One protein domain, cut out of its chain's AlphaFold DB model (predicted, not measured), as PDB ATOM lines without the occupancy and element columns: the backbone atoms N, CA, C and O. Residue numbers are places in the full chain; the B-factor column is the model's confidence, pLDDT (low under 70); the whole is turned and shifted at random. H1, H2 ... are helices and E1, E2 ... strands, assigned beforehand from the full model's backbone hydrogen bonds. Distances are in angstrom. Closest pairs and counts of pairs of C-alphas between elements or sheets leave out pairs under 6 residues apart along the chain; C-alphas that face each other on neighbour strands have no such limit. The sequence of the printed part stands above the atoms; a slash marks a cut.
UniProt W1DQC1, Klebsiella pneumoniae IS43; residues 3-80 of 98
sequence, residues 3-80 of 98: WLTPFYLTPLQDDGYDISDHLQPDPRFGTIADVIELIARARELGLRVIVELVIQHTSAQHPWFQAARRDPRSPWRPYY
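AT A GLANCE: This is residues 3 to 80 of the 98 residues of a protein of Klebsiella pneumoniae IS43 (UniProt W1DQC1). What shape is this? It is a rod with little regular structure: H1 lies toward one end and H2 toward the other, with loops and short strands E1 and E2 between. What builds it? The printed part has 78 residues, with E1, H1, E2, H2 in that order, mixed, 29 residues being in named elements. It is loose, radius of gyration of the C-alphas 15.0 A, spanning 50 by 21 by 20 A.

HOW THE PARTS SIT: What pairs? Residues 3 to 4 pair, parallel, with residues 50 to 51 of E2, residues 49 to 51. E1, residues 21 to 25, and E2 pair with no named strand. How do the helices stand? H1, residues 32 to 44, and H2, residues 63 to 70, are apart; in both, every O i to N i+4 pair is within hydrogen-bond range. The closest C-alphas of H1 and E2, Ile 39 and Val 49, are 6.8 A apart.

IN THESE COORDINATES: Where does E1 begin? C-alpha 21 is at (48.954, -17.171, 43.034). Where does H2 end? C-alpha 70 is at (55.839, -0.048, 41.185); H1 measures 18.7 A, H2 10.7 A.

THE WHOLE: Which link is long? E2 to H2, 11 residues, is long. Any cut or low confidence? The printed part has no cut, and no printed residue is under 70 in pLDDT.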
ATOM      1  N   TRP A   3      47.727 -33.920  55.578       97.75
ATOM      2  CA  TRP A   3      48.197 -32.542  55.666       97.75
ATOM      3  C   TRP A   3      49.029 -32.281  54.421       97.75
ATOM      4  O   TRP A   3      50.042 -32.945  54.203       97.75
ATOM      5  N   LEU A   4      48.557 -31.365  53.585       96.69
ATOM      6  CA  LEU A   4      49.235 -30.971  52.363       96.69
ATOM      7  C   LEU A   4      50.080 -29.728  52.632       96.69
ATOM      8  O   LEU A   4      49.566 -28.706  53.095       96.69
ATOM      9  N   THR A   5      51.368 -29.830  52.322       96.81
ATOM     10  CA  THR A   5      52.257 -28.673  52.174       96.81
ATOM     11  C   THR A   5      51.787 -27.800  51.002       96.81
ATOM     12  O   THR A   5      50.941 -28.248  50.217       96.81
ATOM     13  N   PRO A   6      52.296 -26.562  50.853       97.31
ATOM     14  CA  PRO A   6      51.875 -25.676  49.775       97.31
ATOM     15  C   PRO A   6      51.971 -26.344  48.399       97.31
ATOM     16  O   PRO A   6      53.010 -26.882  48.023       97.31
ATOM     17  N   PHE A   7      50.868 -26.296  47.655       97.25
ATOM     18  CA  PHE A   7      50.777 -26.773  46.271       97.25
ATOM     19  C   PHE A   7      50.359 -25.656  45.308       97.25
ATOM     20  O   PHE A   7      50.038 -25.927  44.158       97.25
ATOM     21  N   TYR A   8      50.331 -24.411  45.784       98.00
ATOM     22  CA  TYR A   8      49.985 -23.220  45.013       98.00
ATOM     23  C   TYR A   8      51.077 -22.860  44.007       98.00
ATOM     24  O   TYR A   8      52.233 -23.250  44.175       98.00
ATOM     25  N   LEU A   9      50.730 -22.052  43.008       98.31
ATOM     26  CA  LEU A   9      51.682 -21.541  42.035       98.31
ATOM     27  C   LEU A   9      52.796 -20.773  42.749       98.31
ATOM     28  O   LEU A   9      52.546 -19.882  43.569       98.31
ATOM     29  N   THR A  10      54.034 -21.130  42.424       98.31
ATOM     30  CA  THR A  10      55.214 -20.644  43.131       98.31
ATOM     31  C   THR A  10      56.433 -20.605  42.205       98.31
ATOM     32  O   THR A  10      56.637 -21.522  41.407       98.31
ATOM     33  N   PRO A  11      57.299 -19.581  42.309       97.56
ATOM     34  CA  PRO A  11      58.621 -19.603  41.686       97.56
ATOM     35  C   PRO A  11      59.587 -20.615  42.313       97.56
ATOM     36  O   PRO A  11      60.668 -20.816  41.761       97.56
ATOM     37  N   LEU A  12      59.205 -21.231  43.438       96.25
ATOM     38  CA  LEU A  12      59.955 -22.248  44.163       96.25
ATOM     39  C   LEU A  12      61.326 -21.765  44.666       96.25
ATOM     40  O   LEU A  12      62.325 -22.472  44.546       96.25
ATOM     41  N   GLN A  13      61.386 -20.553  45.214       96.94
ATOM     42  CA  GLN A  13      62.592 -20.046  45.882       96.94
ATOM     43  C   GLN A  13      62.628 -20.382  47.379       96.94
ATOM     44  O   GLN A  13      63.684 -20.245  47.994       96.94
ATOM     45  N   ASP A  14      61.501 -20.820  47.946       96.19
ATOM     46  CA  ASP A  14      61.357 -21.216  49.351       96.19
ATOM     47  C   ASP A  14      60.515 -22.497  49.476       96.19
ATOM     48  O   ASP A  14      59.478 -22.514  50.132       96.19
ATOM     49  N   ASP A  15      60.880 -23.549  48.730       95.62
ATOM     50  CA  ASP A  15      60.210 -24.865  48.727       95.62
ATOM     51  C   ASP A  15      58.668 -24.816  48.601       95.62
ATOM     52  O   ASP A  15      57.944 -25.690  49.078       95.62
ATOM     53  N   GLY A  16      58.156 -23.787  47.917       96.19
ATOM     54  CA  GLY A  16      56.735 -23.575  47.641       96.19
ATOM     55  C   GLY A  16      56.002 -22.652  48.616       96.19
ATOM     56  O   GLY A  16      54.830 -22.348  48.393       96.19
ATOM     57  N   TYR A  17      56.676 -22.149  49.651       98.00
ATOM     58  CA  TYR A  17      56.122 -21.147  50.568       98.00
ATOM     59  C   TYR A  17      56.139 -19.728  49.969       98.00
ATOM     60  O   TYR A  17      55.353 -18.869  50.371       98.00
ATOM     61  N   ASP A  18      56.926 -19.485  48.916       98.00
ATOM     62  CA  ASP A  18      56.877 -18.255  48.129       98.00
ATOM     63  C   ASP A  18      55.754 -18.299  47.073       98.00
ATOM     64  O   ASP A  18      55.986 -18.497  45.881       98.00
ATOM     65  N   ILE A  19      54.507 -18.089  47.504       98.31
ATOM     66  CA  ILE A  19      53.311 -18.181  46.642       98.31
ATOM     67  C   ILE A  19      53.180 -16.968  45.705       98.31
ATOM     68  O   ILE A  19      53.244 -15.818  46.153       98.31
ATOM     69  N   SER A  20      52.961 -17.203  44.406       98.19
ATOM     70  CA  SER A  20      52.676 -16.173  43.391       98.19
ATOM     71  C   SER A  20      51.203 -16.097  42.965       98.19
ATOM     72  O   SER A  20      50.799 -15.039  42.482       98.19
ATOM     73  N   ASP A  21      50.417 -17.158  43.179       97.81
ATOM     74  CA  ASP A  21      48.954 -17.171  43.034       97.81
ATOM     75  C   ASP A  21      48.330 -18.214  43.982       97.81
ATOM     76  O   ASP A  21      48.519 -19.416  43.811       97.81
ATOM     77  N   HIS A  22      47.577 -17.758  44.990       96.81
ATOM     78  CA  HIS A  22      46.917 -18.621  45.982       96.81
ATOM     79  C   HIS A  22      45.724 -19.420  45.443       96.81
ATOM     80  O   HIS A  22      45.208 -20.283  46.153       96.81
ATOM     81  N   LEU A  23      45.233 -19.129  44.237       95.31
ATOM     82  CA  LEU A  23      44.058 -19.793  43.660       95.31
ATOM     83  C   LEU A  23      44.417 -20.856  42.626       95.31
ATOM     84  O   LEU A  23      43.557 -21.657  42.254       95.31
ATOM     85  N   GLN A  24      45.665 -20.873  42.169       96.88
ATOM     86  CA  GLN A  24      46.135 -21.820  41.174       96.88
ATOM     87  C   GLN A  24      47.076 -22.836  41.805       96.88
ATOM     88  O   GLN A  24      48.049 -22.434  42.440       96.88
ATOM     89  N   PRO A  25      46.837 -24.143  41.620       97.69
ATOM     90  CA  PRO A  25      47.854 -25.145  41.880       97.69
ATOM     91  C   PRO A  25      49.057 -24.934  40.963       97.69
ATOM     92  O   PRO A  25      48.920 -24.515  39.812       97.69
ATOM     93  N   ASP A  26      50.243 -25.256  41.461       97.75
ATOM     94  CA  ASP A  26      51.420 -25.317  40.619       97.75
ATOM     95  C   ASP A  26      51.275 -26.471  39.608       97.75
ATOM     96  O   ASP A  26      50.989 -27.599  40.024       97.75
ATOM     97  N   PRO A  27      51.520 -26.245  38.302       97.25
ATOM     98  CA  PRO A  27      51.379 -27.277  37.274       97.25
ATOM     99  C   PRO A  27      52.179 -28.559  37.533       97.25
ATOM    100  O   PRO A  27      51.828 -29.613  37.006       97.25
ATOM    101  N   ARG A  28      53.243 -28.505  38.349       96.50
ATOM    102  CA  ARG A  28      54.011 -29.693  38.761       96.50
ATOM    103  C   ARG A  28      53.198 -30.678  39.602       96.50
ATOM    104  O   ARG A  28      53.546 -31.855  39.638       96.50
ATOM    105  N   PHE A  29      52.144 -30.209  40.268       96.00
ATOM    106  CA  PHE A  29      51.245 -31.022  41.090       96.00
ATOM    107  C   PHE A  29      49.904 -31.317  40.407       96.00
ATOM    108  O   PHE A  29      49.081 -32.030  40.975       96.00
ATOM    109  N   GLY A  30      49.700 -30.806  39.191       96.56
ATOM    110  CA  GLY A  30      48.484 -30.991  38.409       96.56
ATOM    111  C   GLY A  30      47.648 -29.719  38.312       96.56
ATOM    112  O   GLY A  30      48.156 -28.599  38.284       96.56
ATOM    113  N   THR A  31      46.343 -29.906  38.201       97.50
ATOM    114  CA  THR A  31      45.342 -28.871  37.960       97.50
ATOM    115  C   THR A  31      44.419 -28.705  39.161       97.50
ATOM    116  O   THR A  31      44.388 -29.519  40.085       97.50
ATOM    117  N   ILE A  32      43.584 -27.666  39.135       96.44
ATOM    118  CA  ILE A  32      42.539 -27.503  40.151       96.44
ATOM    119  C   ILE A  32      41.542 -28.673  40.156       96.44
ATOM    120  O   ILE A  32      41.021 -29.018  41.215       96.44
ATOM    121  N   ALA A  33      41.309 -29.320  39.007       97.88
ATOM    122  CA  ALA A  33      40.453 -30.500  38.927       97.88
ATOM    123  C   ALA A  33      41.056 -31.683  39.697       97.88
ATOM    124  O   ALA A  33      40.336 -32.340  40.445       97.88
ATOM    125  N   ASP A  34      42.374 -31.880  39.607       98.06
ATOM    126  CA  ASP A  34      43.081 -32.940  40.337       98.06
ATOM    127  C   ASP A  34      43.019 -32.711  41.858       98.06
ATOM    128  O   ASP A  34      42.803 -33.642  42.635       98.06
ATOM    129  N   VAL A  35      43.127 -31.453  42.304       96.62
ATOM    130  CA  VAL A  35      42.959 -31.095  43.726       96.62
ATOM    131  C   VAL A  35      41.532 -31.383  44.203       96.62
ATOM    132  O   VAL A  35      41.341 -31.931  45.294       96.62
ATOM    133  N   ILE A  36      40.520 -31.046  43.397       97.19
ATOM    134  CA  ILE A  36      39.113 -31.343  43.702       97.19
ATOM    135  C   ILE A  36      38.894 -32.858  43.807       97.19
ATOM    136  O   ILE A  36      38.254 -33.314  44.758       97.19
ATOM    137  N   GLU A  37      39.445 -33.634  42.874       98.25
ATOM    138  CA  GLU A  37      39.362 -35.095  42.883       98.25
ATOM    139  C   GLU A  37      40.029 -35.693  44.128       98.25
ATOM    140  O   GLU A  37      39.422 -36.517  44.815       98.25
ATOM    141  N   LEU A  38      41.229 -35.223  44.490       97.62
ATOM    142  CA  LEU A  38      41.933 -35.654  45.700       97.62
ATOM    143  C   LEU A  38      41.078 -35.434  46.949       97.62
ATOM    144  O   LEU A  38      40.939 -36.339  47.778       97.62
ATOM    145  N   ILE A  39      40.484 -34.245  47.092       97.50
ATOM    146  CA  ILE A  39      39.635 -33.909  48.241       97.50
ATOM    147  C   ILE A  39      38.380 -34.791  48.258       97.50
ATOM    148  O   ILE A  39      38.005 -35.308  49.316       97.50
ATOM    149  N   ALA A  40      37.744 -35.000  47.101       98.31
ATOM    150  CA  ALA A  40      36.568 -35.855  46.978       98.31
ATOM    151  C   ALA A  40      36.886 -37.301  47.384       98.31
ATOM    152  O   ALA A  40      36.184 -37.875  48.222       98.31
ATOM    153  N   ARG A  41      37.993 -37.857  46.880       98.50
ATOM    154  CA  ARG A  41      38.416 -39.224  47.188       98.50
ATOM    155  C   ARG A  41      38.827 -39.393  48.646       98.50
ATOM    156  O   ARG A  41      38.462 -40.381  49.279       98.50
ATOM    157  N   ALA A  42      39.535 -38.418  49.216       98.44
ATOM    158  CA  ALA A  42      39.870 -38.418  50.637       98.44
ATOM    159  C   ALA A  42      38.602 -38.476  51.505       98.44
ATOM    160  O   ALA A  42      38.541 -39.261  52.454       98.44
ATOM    161  N   ARG A  43      37.563 -37.714  51.140       98.06
ATOM    162  CA  ARG A  43      36.273 -37.721  51.840       98.06
ATOM    163  C   ARG A  43      35.590 -39.089  51.795       98.06
ATOM    164  O   ARG A  43      35.093 -39.533  52.826       98.06
ATOM    165  N   GLU A  44      35.579 -39.761  50.643       98.50
ATOM    166  CA  GLU A  44      35.025 -41.120  50.497       98.50
ATOM    167  C   GLU A  44      35.740 -42.145  51.384       98.50
ATOM    168  O   GLU A  44      35.113 -43.060  51.912       98.50
ATOM    169  N   LEU A  45      37.044 -41.960  51.594       98.44
ATOM    170  CA  LEU A  45      37.871 -42.796  52.465       98.44
ATOM    171  C   LEU A  45      37.767 -42.413  53.955       98.44
ATOM    172  O   LEU A  45      38.504 -42.948  54.781       98.44
ATOM    173  N   GLY A  46      36.895 -41.469  54.318       98.31
ATOM    174  CA  GLY A  46      36.760 -40.975  55.691       98.31
ATOM    175  C   GLY A  46      37.950 -40.132  56.171       98.31
ATOM    176  O   GLY A  46      38.089 -39.873  57.368       98.31
ATOM    177  N   LEU A  47      38.815 -39.683  55.259       98.56
ATOM    178  CA  LEU A  47      39.968 -38.845  55.568       98.56
ATOM    179  C   LEU A  47      39.574 -37.362  55.570       98.56
ATOM    180  O   LEU A  47      38.836 -36.874  54.718       98.56
ATOM    181  N   ARG A  48      40.122 -36.619  56.532       98.12
ATOM    182  CA  ARG A  48      40.166 -35.151  56.501       98.12
ATOM    183  C   ARG A  48      41.408 -34.686  55.748       98.12
ATOM    184  O   ARG A  48      42.458 -35.314  55.902       98.12
ATOM    185  N   VAL A  49      41.283 -33.587  55.010       98.12
ATOM    186  CA  VAL A  49      42.386 -32.887  54.339       98.12
ATOM    187  C   VAL A  49      42.568 -31.525  55.002       98.12
ATOM    188  O   VAL A  49      41.596 -30.793  55.177       98.12
ATOM    189  N   ILE A  50      43.801 -31.214  55.386       98.00
ATOM    190  CA  ILE A  50      44.241 -29.908  55.881       98.00
ATOM    191  C   ILE A  50      45.273 -29.380  54.887       98.00
ATOM    192  O   ILE A  50      46.097 -30.151  54.391       98.00
ATOM    193  N   VAL A  51      45.221 -28.084  54.593       96.31
ATOM    194  CA  VAL A  51      46.161 -27.407  53.694       96.31
ATOM    195  C   VAL A  51      46.850 -26.271  54.437       96.31
ATOM    196  O   VAL A  51      46.226 -25.606  55.267       96.31
ATOM    197  N   GLU A  52      48.126 -26.053  54.136       95.94
ATOM    198  CA  GLU A  52      48.852 -24.866  54.586       95.94
ATOM    199  C   GLU A  52      48.286 -23.604  53.935       95.94
ATOM    200  O   GLU A  52      48.210 -23.521  52.713       95.94
ATOM    201  N   LEU A  53      47.936 -22.595  54.737       96.25
ATOM    202  CA  LEU A  53      47.537 -21.276  54.243       96.25
ATOM    203  C   LEU A  53      48.646 -20.264  54.545       96.25
ATOM    204  O   LEU A  53      48.692 -19.668  55.623       96.25
ATOM    205  N   VAL A  54      49.540 -20.065  53.574       96.81
ATOM    206  CA  VAL A  54      50.663 -19.126  53.700       96.81
ATOM    207  C   VAL A  54      50.197 -17.720  53.322       96.81
ATOM    208  O   VAL A  54      50.030 -17.384  52.150       96.81
ATOM    209  N   ILE A  55      49.946 -16.901  54.342       96.00
ATOM    210  CA  ILE A  55      49.430 -15.522  54.211       96.00
ATOM    211  C   ILE A  55      50.296 -14.490  54.935       96.00
ATOM    212  O   ILE A  55      50.045 -13.292  54.854       96.00
ATOM    213  N   GLN A  56      51.326 -14.947  55.646       96.56
ATOM    214  CA  GLN A  56      52.291 -14.096  56.334       96.56
ATOM    215  C   GLN A  56      53.173 -13.338  55.330       96.56
ATOM    216  O   GLN A  56      53.684 -12.265  55.644       96.56
ATOM    217  N   HIS A  57      53.362 -13.900  54.133       97.44
ATOM    218  CA  HIS A  57      54.107 -13.312  53.025       97.44
ATOM    219  C   HIS A  57      53.614 -13.868  51.679       97.44
ATOM    220  O   HIS A  57      52.889 -14.858  51.624       97.44
ATOM    221  N   THR A  58      54.029 -13.223  50.589       98.38
ATOM    222  CA  THR A  58      53.863 -13.714  49.214       98.38
ATOM    223  C   THR A  58      55.215 -13.708  48.513       98.38
ATOM    224  O   THR A  58      56.121 -12.976  48.915       98.38
ATOM    225  N   SER A  59      55.333 -14.430  47.401       98.31
ATOM    226  CA  SER A  59      56.484 -14.312  46.512       98.31
ATOM    227  C   SER A  59      56.714 -12.864  46.081       98.31
ATOM    228  O   SER A  59      55.766 -12.109  45.833       98.31
ATOM    229  N   ALA A  60      57.979 -12.499  45.866       97.88
ATOM    230  CA  ALA A  60      58.322 -11.248  45.202       97.88
ATOM    231  C   ALA A  60      57.761 -11.177  43.769       97.88
ATOM    232  O   ALA A  60      57.692 -10.094  43.200       97.88
ATOM    233  N   GLN A  61      57.353 -12.296  43.165       98.00
ATOM    234  CA  GLN A  61      56.721 -12.322  41.841       98.00
ATOM    235  C   GLN A  61      55.192 -12.155  41.891       98.00
ATOM    236  O   GLN A  61      54.577 -11.973  40.845       98.00
ATOM    237  N   HIS A  62      54.581 -12.154  43.083       98.56
ATOM    238  CA  HIS A  62      53.132 -12.035  43.243       98.56
ATOM    239  C   HIS A  62      52.604 -10.714  42.638       98.56
ATOM    240  O   HIS A  62      53.204  -9.656  42.883       98.56
ATOM    241  N   PRO A  63      51.475 -10.714  41.897       98.19
ATOM    242  CA  PRO A  63      50.929  -9.509  41.265       98.19
ATOM    243  C   PRO A  63      50.715  -8.342  42.236       98.19
ATOM    244  O   PRO A  63      51.048  -7.200  41.914       98.19
ATOM    245  N   TRP A  64      50.232  -8.631  43.448       98.19
ATOM    246  CA  TRP A  64      50.093  -7.632  44.514       98.19
ATOM    247  C   TRP A  64      51.428  -6.967  44.857       98.19
ATOM    248  O   TRP A  64      51.506  -5.739  44.851       98.19
ATOM    249  N   PHE A  65      52.492  -7.744  45.088       98.25
ATOM    250  CA  PHE A  65      53.809  -7.195  45.411       98.25
ATOM    251  C   PHE A  65      54.380  -6.389  44.246       98.25
ATOM    252  O   PHE A  65      54.901  -5.292  44.442       98.25
ATOM    253  N   GLN A  66      54.241  -6.889  43.018       98.44
ATOM    254  CA  GLN A  66      54.701  -6.184  41.821       98.44
ATOM    255  C   GLN A  66      53.998  -4.835  41.647       98.44
ATOM    256  O   GLN A  66      54.664  -3.831  41.396       98.44
ATOM    257  N   ALA A  67      52.678  -4.785  41.829       98.38
ATOM    258  CA  ALA A  67      51.913  -3.546  41.759       98.38
ATOM    259  C   ALA A  67      52.267  -2.586  42.907       98.38
ATOM    260  O   ALA A  67      52.525  -1.408  42.672       98.38
ATOM    261  N   ALA A  68      52.332  -3.092  44.141       98.25
ATOM    262  CA  ALA A  68      52.700  -2.333  45.336       98.25
ATOM    263  C   ALA A  68      54.121  -1.749  45.267       98.25
ATOM    264  O   ALA A  68      54.371  -0.655  45.773       98.25
ATOM    265  N   ARG A  69      55.060  -2.465  44.637       97.19
ATOM    266  CA  ARG A  69      56.447  -2.022  44.440       97.19
ATOM    267  C   ARG A  69      56.575  -0.924  43.386       97.19
ATOM    268  O   ARG A  69      57.447  -0.074  43.519       97.19
ATOM    269  N   ARG A  70      55.755  -0.971  42.331       97.81
ATOM    270  CA  ARG A  70      55.839  -0.048  41.185       97.81
ATOM    271  C   ARG A  70      55.197   1.309  41.457       97.81
ATOM    272  O   ARG A  70      55.728   2.308  40.991       97.81
ATOM    273  N   ASP A  71      54.080   1.345  42.185       97.56
ATOM    274  CA  ASP A  71      53.353   2.587  42.475       97.56
ATOM    275  C   ASP A  71      53.054   2.717  43.980       97.56
ATOM    276  O   ASP A  71      52.294   1.908  44.525       97.56
ATOM    277  N   PRO A  72      53.583   3.750  44.665       95.81
ATOM    278  CA  PRO A  72      53.217   4.081  46.042       95.81
ATOM    279  C   PRO A  72      51.719   4.328  46.270       95.81
ATOM    280  O   PRO A  72      51.265   4.247  47.406       95.81
ATOM    281  N   ARG A  73      50.945   4.619  45.218       97.69
ATOM    282  CA  ARG A  73      49.484   4.816  45.267       97.69
ATOM    283  C   ARG A  73      48.689   3.562  44.896       97.69
ATOM    284  O   ARG A  73      47.463   3.617  44.849       97.69
ATOM    285  N   SER A  74      49.361   2.447  44.611       98.25
ATOM    286  CA  SER A  74      48.708   1.171  44.319       98.25
ATOM    287  C   SER A  74      47.765   0.767  45.462       98.25
ATOM    288  O   SER A  74      48.161   0.870  46.626       98.25
ATOM    289  N   PRO A  75      46.569   0.218  45.175       98.31
ATOM    290  CA  PRO A  75      45.688  -0.314  46.218       98.31
ATOM    291  C   PRO A  75      46.343  -1.465  46.999       98.31
ATOM    292  O   PRO A  75      45.983  -1.721  48.142       98.31
ATOM    293  N   TRP A  76      47.347  -2.119  46.408       98.25
ATOM    294  CA  TRP A  76      48.120  -3.193  47.033       98.25
ATOM    295  C   TRP A  76      49.283  -2.678  47.887       98.25
ATOM    296  O   TRP A  76      49.924  -3.460  48.582       98.25
ATOM    297  N   ARG A  77      49.597  -1.373  47.853       98.06
ATOM    298  CA  ARG A  77      50.698  -0.789  48.634       98.06
ATOM    299  C   ARG A  77      50.605  -1.121  50.133       98.06
ATOM    300  O   ARG A  77      51.631  -1.542  50.669       98.06
ATOM    301  N   PRO A  78      49.432  -1.016  50.795       97.81
ATOM    302  CA  PRO A  78      49.299  -1.298  52.225       97.81
ATOM    303  C   PRO A  78      49.436  -2.779  52.604       97.81
ATOM    304  O   PRO A  78      49.495  -3.084  53.789       97.81
ATOM    305  N   TYR A  79      49.480  -3.702  51.636       97.50
ATOM    306  CA  TYR A  79      49.590  -5.142  51.914       97.50
ATOM    307  C   TYR A  79      51.000  -5.539  52.374       97.50
ATOM    308  O   TYR A  79      51.193  -6.633  52.896       97.50
ATOM    309  N   TYR A  80      51.990  -4.667  52.175       97.69
ATOM    310  CA  TYR A  80      53.391  -4.945  52.466       97.69
ATOM    311  C   TYR A  80      53.997  -3.855  53.342       97.69
ATOM    312  O   TYR A  80      53.541  -2.711  53.366       97.69
TER     313      TYR A  80